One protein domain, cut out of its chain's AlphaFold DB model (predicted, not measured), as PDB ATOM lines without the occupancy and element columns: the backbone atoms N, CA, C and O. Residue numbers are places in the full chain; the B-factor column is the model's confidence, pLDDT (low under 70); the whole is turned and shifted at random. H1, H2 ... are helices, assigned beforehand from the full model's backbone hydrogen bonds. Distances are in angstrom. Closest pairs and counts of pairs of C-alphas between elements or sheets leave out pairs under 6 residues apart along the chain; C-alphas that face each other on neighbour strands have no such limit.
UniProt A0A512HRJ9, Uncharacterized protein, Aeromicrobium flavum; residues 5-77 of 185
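This is residues 5 to 77 of the 185 residues of an uncharacterized protein of Aeromicrobium flavum (UniProt A0A512HRJ9). Picture two longer helices, H4 and H3, crossing each other at 55 degrees in close contact, with two shorter helices completing a small, compact cluster: H1 packs side by side with H4, running opposite ways, and H2 lies crosswise to both H1 and H4. The long link of residues 47 to 60 loops away from the mean of the C-alphas and makes one end of the longest axis, while the link between H2 and H3 makes the other. The printed part has 73 residues with four named helices, in the order H1, H2, H3, H4 along the chain, and no named strand; the class is all helix. The whole is compact, with a radius of gyration of the C-alphas of 11.2 A, yet elongated in outline, its C-alphas spanning 34 by 19 by 17 A along their three main axes.

Begin with the longest helix, H4, residues 61 to 75. Find C-alpha 61 at (21.519, 31.828, 0.305); from there the helix runs 21.1 A to C-alpha 75 at (29.927, 31.049, -19.009), and z falls along the way. Next look at H3, residues 33 to 46, whose first and last C-alphas are 19.9 A apart. Then go to the first printed residue, C-alpha 5 at (23.544, 25.485, -14.310), where H1 begins; it holds residues 5 to 12 and measures 10.6 A. H2 holds residues 16 to 25 and measures 14.2 A from its first C-alpha to its last.

Start at H4 and compare it with H3: the two touch, with 19 pairs of C-alphas within 8 A. Their closest C-alphas are those of Leu 41 and Ala 65, 4.9 A apart, and they run opposite ways at a steep tilt of 55 degrees. H4 also touches H1, where the closest C-alphas, those of Ala 5 and Glu 71, are 6.8 A apart; the tilt is a shallow 23 degrees, opposite ways. From Ala 5 look across to Trp 16: their C-alphas, 5.5 A apart, are the closest of H1 and H2, which touch and stand about perpendicular, at 88 degrees. H2 and H3 only just touch, with 3 pairs of C-alphas within 8 A, and H3 does so with residues 36 to 40 alone. There the closest C-alphas are those of Leu 23 and Leu 39, 7.4 A apart, and the steep tilt of 68 degrees, opposite ways, is only just short of about perpendicular. H2 and H4 are close but not clearly touching: the closest C-alphas, those of Asp 20 and Phe 72, are 6.6 A apart, and the two lines stand about perpendicular, at 81 degrees. H1 and H3 are also close but not clearly touching, with the C-alphas of Thr 12 and Val 44 closest at 7.8 A. The helix packing is mostly crossed: of the four pairs that touch, one, H1 with H4, is at a shallow tilt. In H1, H2, H3 and H4 every pair of backbone O i and N i+4 is within hydrogen-bond range.

To see the full length, go from Asp 30 to Gly 56, whose C-alphas are the two farthest apart in the domain, at 34.4 A. The first and last printed C-alphas, those of Ala 5 and Gly 77, are 15.1 A apart. The link from H1 to H2 is tight, with 3 residues, and the one from H2 to H3 is short, with 7. The link from H3 to H4, residues 47 to 60, is long, with 14 residues whose C-alphas lie 11 to 18 A from the mean of all C-alphas. The printed part has no cut. The mean pLDDT of the printed part is 94.7, and no printed residue is under 70 in this predicted model.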
ATOM      1  N   ALA A   5      24.822  24.934 -13.848       94.50
ATOM      2  CA  ALA A   5      23.544  25.485 -14.310       94.50
ATOM      3  C   ALA A   5      22.331  24.647 -13.867       94.50
ATOM      4  O   ALA A   5      21.431  25.160 -13.207       94.50
ATOM      5  N   SER A   6      22.345  23.334 -14.124       95.81
ATOM      6  CA  SER A   6      21.248  22.441 -13.712       95.81
ATOM      7  C   SER A   6      21.066  22.394 -12.190       95.81
ATOM      8  O   SER A   6      19.938  22.456 -11.709       95.81
ATOM      9  N   SER A   7      22.157  22.356 -11.415       95.88
ATOM     10  CA  SER A   7      22.074  22.369  -9.947       95.88
ATOM     11  C   SER A   7      21.470  23.669  -9.419       95.88
ATOM     12  O   SER A   7      20.672  23.627  -8.488       95.88
ATOM     13  N   ILE A   8      21.822  24.806 -10.024       97.69
ATOM     14  CA  ILE A   8      21.266  26.117  -9.673       97.69
ATOM     15  C   ILE A   8      19.769  26.150  -9.974       97.69
ATOM     16  O   ILE A   8      18.991  26.561  -9.113       97.69
ATOM     17  N   SER A   9      19.346  25.653 -11.139       98.06
ATOM     18  CA  SER A   9      17.924  25.593 -11.490       98.06
ATOM     19  C   SER A   9      17.126  24.708 -10.545       98.06
ATOM     20  O   SER A   9      16.093  25.126 -10.029       98.06
ATOM     21  N   THR A  10      17.643  23.524 -10.220       97.50
ATOM     22  CA  THR A  10      17.005  22.630  -9.248       97.50
ATOM     23  C   THR A  10      16.941  23.230  -7.843       97.50
ATOM     24  O   THR A  10      15.989  22.974  -7.110       97.50
ATOM     25  N   ALA A  11      17.942  24.004  -7.429       97.19
ATOM     26  CA  ALA A  11      17.983  24.564  -6.086       97.19
ATOM     27  C   ALA A  11      17.108  25.800  -5.916       97.19
ATOM     28  O   ALA A  11      16.404  25.916  -4.915       97.19
ATOM     29  N   THR A  12      17.157  26.706  -6.888       97.19
ATOM     30  CA  THR A  12      16.439  27.986  -6.852       97.19
ATOM     31  C   THR A  12      15.004  27.871  -7.355       97.19
ATOM     32  O   THR A  12      14.191  28.735  -7.050       97.19
ATOM     33  N   GLY A  13      14.685  26.828  -8.131       97.50
ATOM     34  CA  GLY A  13      13.413  26.721  -8.851       97.50
ATOM     35  C   GLY A  13      13.311  27.670 -10.052       97.50
ATOM     36  O   GLY A  13      12.234  27.811 -10.619       97.50
ATOM     37  N   VAL A  14      14.412  28.325 -10.432       97.62
ATOM     38  CA  VAL A  14      14.478  29.292 -11.531       97.62
ATOM     39  C   VAL A  14      15.450  28.788 -12.586       97.62
ATOM     40  O   VAL A  14      16.597  28.450 -12.283       97.62
ATOM     41  N   ASP A  15      15.010  28.757 -13.840       97.62
ATOM     42  CA  ASP A  15      15.855  28.320 -14.947       97.62
ATOM     43  C   ASP A  15      17.142  29.138 -15.039       97.62
ATOM     44  O   ASP A  15      17.161  30.356 -14.846       97.62
ATOM     45  N   TRP A  16      18.241  28.458 -15.366       97.88
ATOM     46  CA  TRP A  16      19.546  29.102 -15.451       97.88
ATOM     47  C   TRP A  16      19.559  30.230 -16.491       97.88
ATOM     48  O   TRP A  16      20.150  31.274 -16.249       97.88
ATOM     49  N   SER A  17      18.851  30.074 -17.611       97.50
ATOM     50  CA  SER A  17      18.723  31.131 -18.621       97.50
ATOM     51  C   SER A  17      18.062  32.404 -18.079       97.50
ATOM     52  O   SER A  17      18.396  33.496 -18.528       97.50
ATOM     53  N   ALA A  18      17.150  32.288 -17.108       97.88
ATOM     54  CA  ALA A  18      16.530  33.443 -16.462       97.88
ATOM     55  C   ALA A  18      17.499  34.133 -15.490       97.88
ATOM     56  O   ALA A  18      17.550  35.361 -15.445       97.88
ATOM     57  N   TRP A  19      18.305  33.353 -14.761       98.19
ATOM     58  CA  TRP A  19      19.409  33.875 -13.952       98.19
ATOM     59  C   TRP A  19      20.443  34.613 -14.801       98.19
ATOM     60  O   TRP A  19      20.809  35.742 -14.476       98.19
ATOM     61  N   ASP A  20      20.876  33.994 -15.898       97.69
ATOM     62  CA  ASP A  20      21.843  34.558 -16.834       97.69
ATOM     63  C   ASP A  20      21.357  35.888 -17.423       97.69
ATOM     64  O   ASP A  20      22.046  36.906 -17.339       97.69
ATOM     65  N   ALA A  21      20.130  35.900 -17.953       98.00
ATOM     66  CA  ALA A  21      19.531  37.095 -18.533       98.00
ATOM     67  C   ALA A  21      19.397  38.229 -17.507       98.00
ATOM     68  O   ALA A  21      19.702  39.379 -17.825       98.00
ATOM     69  N   TRP A  22      18.979  37.911 -16.278       98.44
ATOM     70  CA  TRP A  22      18.849  38.901 -15.210       98.44
ATOM     71  C   TRP A  22      20.209  39.487 -14.808       98.44
ATOM     72  O   TRP A  22      20.352  40.704 -14.761       98.44
ATOM     73  N   LEU A  23      21.237  38.654 -14.608       98.12
ATOM     74  CA  LEU A  23      22.586  39.128 -14.275       98.12
ATOM     75  C   LEU A  23      23.174  40.016 -15.378       98.12
ATOM     76  O   LEU A  23      23.774  41.049 -15.082       98.12
ATOM     77  N   ARG A  24      22.966  39.668 -16.654       97.75
ATOM     78  CA  ARG A  24      23.381  40.522 -17.781       97.75
ATOM     79  C   ARG A  24      22.652  41.862 -17.781       97.75
ATOM     80  O   ARG A  24      23.288  42.881 -18.030       97.75
ATOM     81  N   ALA A  25      21.350  41.870 -17.493       97.62
ATOM     82  CA  ALA A  25      20.563  43.099 -17.404       97.62
ATOM     83  C   ALA A  25      21.027  44.015 -16.255       97.62
ATOM     84  O   ALA A  25      20.974  45.233 -16.390       97.62
ATOM     85  N   GLU A  26      21.546  43.438 -15.170       97.50
ATOM     86  CA  GLU A  26      22.147  44.156 -14.036       97.50
ATOM     87  C   GLU A  26      23.604  44.599 -14.281       97.50
ATOM     88  O   GLU A  26      24.261  45.103 -13.372       97.50
ATOM     89  N   GLY A  27      24.141  44.398 -15.491       93.75
ATOM     90  CA  GLY A  27      25.506  44.803 -15.837       93.75
ATOM     91  C   GLY A  27      26.598  43.903 -15.250       93.75
ATOM     92  O   GLY A  27      27.744  44.323 -15.137       93.75
ATOM     93  N   ALA A  28      26.284  42.652 -14.891       93.69
ATOM     94  CA  ALA A  28      27.238  41.753 -14.234       93.69
ATOM     95  C   ALA A  28      28.493  41.415 -15.064       93.69
ATOM     96  O   ALA A  28      29.459  40.911 -14.499       93.69
ATOM     97  N   LEU A  29      28.496  41.680 -16.376       90.88
ATOM     98  CA  LEU A  29      29.668  41.484 -17.240       90.88
ATOM     99  C   LEU A  29      30.833  42.422 -16.888       90.88
ATOM    100  O   LEU A  29      31.983  42.053 -17.099       90.88
ATOM    101  N   ASP A  30      30.538  43.585 -16.307       86.12
ATOM    102  CA  ASP A  30      31.533  44.607 -15.960       86.12
ATOM    103  C   ASP A  30      31.868  44.619 -14.458       86.12
ATOM    104  O   ASP A  30      32.585  45.493 -13.968       86.12
ATOM    105  N   LEU A  31      31.332  43.659 -13.695       84.69
ATOM    106  CA  LEU A  31      31.461  43.613 -12.244       84.69
ATOM    107  C   LEU A  31      32.495  42.580 -11.785       84.69
ATOM    108  O   LEU A  31      32.552  41.467 -12.313       84.69
ATOM    109  N   PRO A  32      33.265  42.875 -10.722       80.81
ATOM    110  CA  PRO A  32      34.090  41.863 -10.089       80.81
ATOM    111  C   PRO A  32      33.200  40.839  -9.370       80.81
ATOM    112  O   PRO A  32      32.101  41.140  -8.899       80.81
ATOM    113  N   HIS A  33      33.702  39.612  -9.226       86.12
ATOM    114  CA  HIS A  33      32.939  38.490  -8.670       86.12
ATOM    115  C   HIS A  33      32.185  38.769  -7.352       86.12
ATOM    116  O   HIS A  33      31.036  38.330  -7.248       86.12
ATOM    117  N   PRO A  34      32.758  39.470  -6.348       85.25
ATOM    118  CA  PRO A  34      32.033  39.772  -5.115       85.25
ATOM    119  C   PRO A  34      30.749  40.573  -5.353       85.25
ATOM    120  O   PRO A  34      29.751  40.337  -4.678       85.25
ATOM    121  N   GLU A  35      30.743  41.476  -6.336       89.56
ATOM    122  CA  GLU A  35      29.559  42.265  -6.677       89.56
ATOM    123  C   GLU A  35      28.519  41.415  -7.418       89.56
ATOM    124  O   GLU A  35      27.337  41.488  -7.094       89.56
ATOM    125  N   ILE A  36      28.943  40.503  -8.301       94.88
ATOM    126  CA  ILE A  36      28.038  39.521  -8.932       94.88
ATOM    127  C   ILE A  36      27.374  38.630  -7.866       94.88
ATOM    128  O   ILE A  36      26.173  38.367  -7.929       94.88
ATOM    129  N   ALA A  37      28.124  38.196  -6.849       96.25
ATOM    130  CA  ALA A  37      27.571  37.416  -5.741       96.25
ATOM    131  C   ALA A  37      26.552  38.226  -4.918       96.25
ATOM    132  O   ALA A  37      25.525  37.680  -4.518       96.25
ATOM    133  N   LYS A  38      26.778  39.532  -4.711       97.00
ATOM    134  CA  LYS A  38      25.793  40.421  -4.070       97.00
ATOM    135  C   LYS A  38      24.527  40.592  -4.913       97.00
ATOM    136  O   LYS A  38      23.438  40.546  -4.344       97.00
ATOM    137  N   LEU A  39      24.648  40.736  -6.240       98.06
ATOM    138  CA  LEU A  39      23.493  40.755  -7.151       98.06
ATOM    139  C   LEU A  39      22.678  39.461  -7.017       98.06
ATOM    140  O   LEU A  39      21.471  39.506  -6.790       98.06
ATOM    141  N   ALA A  40      23.349  38.308  -7.092       98.00
ATOM    142  CA  ALA A  40      22.701  37.007  -6.974       98.00
ATOM    143  C   ALA A  40      21.995  36.834  -5.620       98.00
ATOM    144  O   ALA A  40      20.847  36.397  -5.581       98.00
ATOM    145  N   LEU A  41      22.645  37.224  -4.516       98.38
ATOM    146  CA  LEU A  41      22.053  37.173  -3.179       98.38
ATOM    147  C   LEU A  41      20.804  38.053  -3.078       98.38
ATOM    148  O   LEU A  41      19.760  37.590  -2.622       98.38
ATOM    149  N   ARG A  42      20.887  39.299  -3.563       98.31
ATOM    150  CA  ARG A  42      19.743  40.216  -3.588       98.31
ATOM    151  C   ARG A  42      18.574  39.604  -4.353       98.31
ATOM    152  O   ARG A  42      17.450  39.620  -3.866       98.31
ATOM    153  N   ARG A  43      18.839  38.998  -5.510       98.25
ATOM    154  CA  ARG A  43      17.801  38.360  -6.321       98.25
ATOM    155  C   ARG A  43      17.176  37.144  -5.646       98.25
ATOM    156  O   ARG A  43      15.966  36.965  -5.734       98.25
ATOM    157  N   VAL A  44      17.972  36.322  -4.958       98.06
ATOM    158  CA  VAL A  44      17.466  35.207  -4.135       98.06
ATOM    159  C   VAL A  44      16.459  35.727  -3.105       98.06
ATOM    160  O   VAL A  44      15.385  35.142  -2.953       98.06
ATOM    161  N   HIS A  45      16.768  36.847  -2.445       97.88
ATOM    162  CA  HIS A  45      15.878  37.479  -1.467       97.88
ATOM    163  C   HIS A  45      14.636  38.107  -2.109       97.88
ATOM    164  O   HIS A  45      13.536  37.893  -1.607       97.88
ATOM    165  N   GLU A  46      14.777  38.815  -3.234       97.62
ATOM    166  CA  GLU A  46      13.648  39.376  -4.003       97.62
ATOM    167  C   GLU A  46      12.654  38.298  -4.448       97.62
ATOM    168  O   GLU A  46      11.445  38.520  -4.452       97.62
ATOM    169  N   LEU A  47      13.163  37.121  -4.816       96.94
ATOM    170  CA  LEU A  47      12.355  35.970  -5.218       96.94
ATOM    171  C   LEU A  47      11.787  35.184  -4.026       96.94
ATOM    172  O   LEU A  47      11.053  34.220  -4.231       96.94
ATOM    173  N   GLY A  48      12.124  35.560  -2.788       97.06
ATOM    174  CA  GLY A  48      11.647  34.888  -1.580       97.06
ATOM    175  C   GLY A  48      12.155  33.450  -1.427       97.06
ATOM    176  O   GLY A  48      11.500  32.628  -0.783       97.06
ATOM    177  N   ILE A  49      13.307  33.119  -2.019       97.00
ATOM    178  CA  ILE A  49      13.859  31.763  -1.984       97.00
ATOM    179  C   ILE A  49      14.466  31.508  -0.601       97.00
ATOM    180  O   ILE A  49      15.576  31.932  -0.291       97.00
ATOM    181  N   THR A  50      13.732  30.776   0.233       96.56
ATOM    182  CA  THR A  50      14.159  30.375   1.587       96.56
ATOM    183  C   THR A  50      14.345  28.866   1.728       96.56
ATOM    184  O   THR A  50      14.924  28.387   2.703       96.56
ATOM    185  N   THR A  51      13.883  28.100   0.739       97.00
ATOM    186  CA  THR A  51      13.914  26.636   0.720       97.00
ATOM    187  C   THR A  51      14.421  26.149  -0.633       97.00
ATOM    188  O   THR A  51      14.058  26.686  -1.675       97.00
ATOM    189  N   HIS A  52      15.266  25.123  -0.625       96.94
ATOM    190  CA  HIS A  52      15.796  24.498  -1.827       96.94
ATOM    191  C   HIS A  52      14.696  23.729  -2.568       96.94
ATOM    192  O   HIS A  52      14.206  22.711  -2.078       96.94
ATOM    193  N   ALA A  53      14.371  24.153  -3.791       95.81
ATOM    194  CA  ALA A  53      13.224  23.638  -4.544       95.81
ATOM    195  C   ALA A  53      13.289  22.118  -4.789       95.81
ATOM    196  O   ALA A  53      12.303  21.414  -4.605       95.81
ATOM    197  N   GLY A  54      14.467  21.580  -5.121       92.88
ATOM    198  CA  GLY A  54      14.619  20.150  -5.408       92.88
ATOM    199  C   GLY A  54      14.670  19.196  -4.208       92.88
ATOM    200  O   GLY A  54      14.656  17.988  -4.419       92.88
ATOM    201  N   ASN A  55      14.794  19.679  -2.964       94.38
ATOM    202  CA  ASN A  55      14.939  18.784  -1.801       94.38
ATOM    203  C   ASN A  55      14.245  19.261  -0.514       94.38
ATOM    204  O   ASN A  55      14.312  18.560   0.495       94.38
ATOM    205  N   GLY A  56      13.605  20.432  -0.525       94.00
ATOM    206  CA  GLY A  56      12.829  20.958   0.598       94.00
ATOM    207  C   GLY A  56      13.647  21.411   1.813       94.00
ATOM    208  O   GLY A  56      13.060  21.758   2.833       94.00
ATOM    209  N   LYS A  57      14.985  21.402   1.753       95.06
ATOM    210  CA  LYS A  57      15.836  21.840   2.872       95.06
ATOM    211  C   LYS A  57      15.960  23.365   2.920       95.06
ATOM    212  O   LYS A  57      15.824  24.003   1.875       95.06
ATOM    213  N   PRO A  58      16.296  23.953   4.085       96.25
ATOM    214  CA  PRO A  58      16.620  25.374   4.176       96.25
ATOM    215  C   PRO A  58      17.648  25.788   3.120       96.25
ATOM    216  O   PRO A  58      18.647  25.093   2.900       96.25
ATOM    217  N   PHE A  59      17.384  26.903   2.449       95.94
ATOM    218  CA  PHE A  59      18.248  27.411   1.396       95.94
ATOM    219  C   PHE A  59      19.432  28.162   2.006       95.94
ATOM    220  O   PHE A  59      19.253  29.120   2.751       95.94
ATOM    221  N   ASN A  60      20.653  27.728   1.693       94.81
ATOM    222  CA  ASN A  60      21.868  28.446   2.075       94.81
ATOM    223  C   ASN A  60      22.148  29.538   1.033       94.81
ATOM    224  O   ASN A  60      22.871  29.312   0.059       94.81
ATOM    225  N   ASP A  61      21.507  30.686   1.218       93.44
ATOM    226  CA  ASP A  61      21.519  31.828   0.305       93.44
ATOM    227  C   ASP A  61      22.932  32.336  -0.012       93.44
ATOM    228  O   ASP A  61      23.275  32.482  -1.186       93.44
ATOM    229  N   GLY A  62      23.792  32.502   0.996       89.81
ATOM    230  CA  GLY A  62      25.175  32.940   0.808       89.81
ATOM    231  C   GLY A  62      26.001  31.972  -0.045       89.81
ATOM    232  O   GLY A  62      26.760  32.396  -0.920       89.81
ATOM    233  N   TRP A  63      25.830  30.662   0.157       93.44
ATOM    234  CA  TRP A  63      26.532  29.646  -0.633       93.44
ATOM    235  C   TRP A  63      26.020  29.571  -2.079       93.44
ATOM    236  O   TRP A  63      26.807  29.484  -3.030       93.44
ATOM    237  N   TRP A  64      24.700  29.634  -2.269       96.56
ATOM    238  CA  TRP A  64      24.104  29.593  -3.603       96.56
ATOM    239  C   TRP A  64      24.375  30.866  -4.404       96.56
ATOM    240  O   TRP A  64      24.640  30.763  -5.599       96.56
ATOM    241  N   ALA A  65      24.413  32.035  -3.763       97.00
ATOM    242  CA  ALA A  65      24.793  33.291  -4.403       97.00
ATOM    243  C   ALA A  65      26.214  33.236  -4.989       97.00
ATOM    244  O   ALA A  65      26.429  33.617  -6.142       97.00
ATOM    245  N   GLN A  66      27.177  32.677  -4.246       93.81
ATOM    246  CA  GLN A  66      28.522  32.429  -4.779       93.81
ATOM    247  C   GLN A  66      28.495  31.437  -5.944       93.81
ATOM    248  O   GLN A  66      29.146  31.662  -6.961       93.81
ATOM    249  N   THR A  67      27.719  30.357  -5.822       95.06
ATOM    250  CA  THR A  67      27.603  29.335  -6.873       95.06
ATOM    251  C   THR A  67      27.043  29.916  -8.177       95.06
ATOM    252  O   THR A  67      27.574  29.618  -9.246       95.06
ATOM    253  N   ILE A  68      26.031  30.785  -8.093       96.88
ATOM    254  CA  ILE A  68      25.457  31.523  -9.230       96.88
ATOM    255  C   ILE A  68      26.509  32.434  -9.871       96.88
ATOM    256  O   ILE A  68      26.724  32.369 -11.080       96.88
ATOM    257  N   ALA A  69      27.218  33.231  -9.069       94.44
ATOM    258  CA  ALA A  69      28.254  34.132  -9.567       94.44
ATOM    259  C   ALA A  69      29.445  33.393 -10.208       94.44
ATOM    260  O   ALA A  69      30.048  33.892 -11.157       94.44
ATOM    261  N   ILE A  70      29.793  32.202  -9.704       89.75
ATOM    262  CA  ILE A  70      30.819  31.332 -10.300       89.75
ATOM    263  C   ILE A  70      30.361  30.822 -11.670       89.75
ATOM    264  O   ILE A  70      31.124  30.908 -12.629       89.75
ATOM    265  N   GLU A  71      29.142  30.281 -11.766       93.94
ATOM    266  CA  GLU A  71      28.622  29.749 -13.030       93.94
ATOM    267  C   GLU A  71      28.518  30.845 -14.094       93.94
ATOM    268  O   GLU A  71      28.977  30.643 -15.217       93.94
ATOM    269  N   PHE A  72      28.010  32.023 -13.719       93.94
ATOM    270  CA  PHE A  72      27.940  33.182 -14.606       93.94
ATOM    271  C   PHE A  72      29.330  33.583 -15.112       93.94
ATOM    272  O   PHE A  72      29.554  33.688 -16.317       93.94
ATOM    273  N   GLY A  73      30.299  33.727 -14.201       90.75
ATOM    274  CA  GLY A  73      31.664  34.096 -14.568       90.75
ATOM    275  C   GLY A  73      32.334  33.089 -15.506       90.75
ATOM    276  O   GLY A  73      33.041  33.492 -16.423       90.75
ATOM    277  N   HIS A  74      32.084  31.788 -15.327       86.62
ATOM    278  CA  HIS A  74      32.597  30.766 -16.241       86.62
ATOM    279  C   HIS A  74      31.947  30.823 -17.628       86.62
ATOM    280  O   HIS A  74      32.655  30.661 -18.620       86.62
ATOM    281  N   GLN A  75      30.628  31.029 -17.719       90.06
ATOM    282  CA  GLN A  75      29.927  31.049 -19.009       90.06
ATOM    283  C   GLN A  75      30.294  32.259 -19.871       90.06
ATOM    284  O   GLN A  75      30.335  32.138 -21.092       90.06
ATOM    285  N   HIS A  76      30.615  33.391 -19.239       88.88
ATOM    286  CA  HIS A  76      30.973  34.635 -19.931       88.88
ATOM    287  C   HIS A  76      32.477  34.910 -19.984       88.88
ATOM    288  O   HIS A  76      32.887  35.987 -20.400       88.88
ATOM    289  N   GLY A  77      33.311  33.957 -19.558       82.81
ATOM    290  CA  GLY A  77      34.768  34.111 -19.599       82.81
ATOM    291  C   GLY A  77      35.315  35.209 -18.679       82.81
ATOM    292  O   GLY A  77      36.454  35.623 -18.846       82.81
TER     293      GLY A  77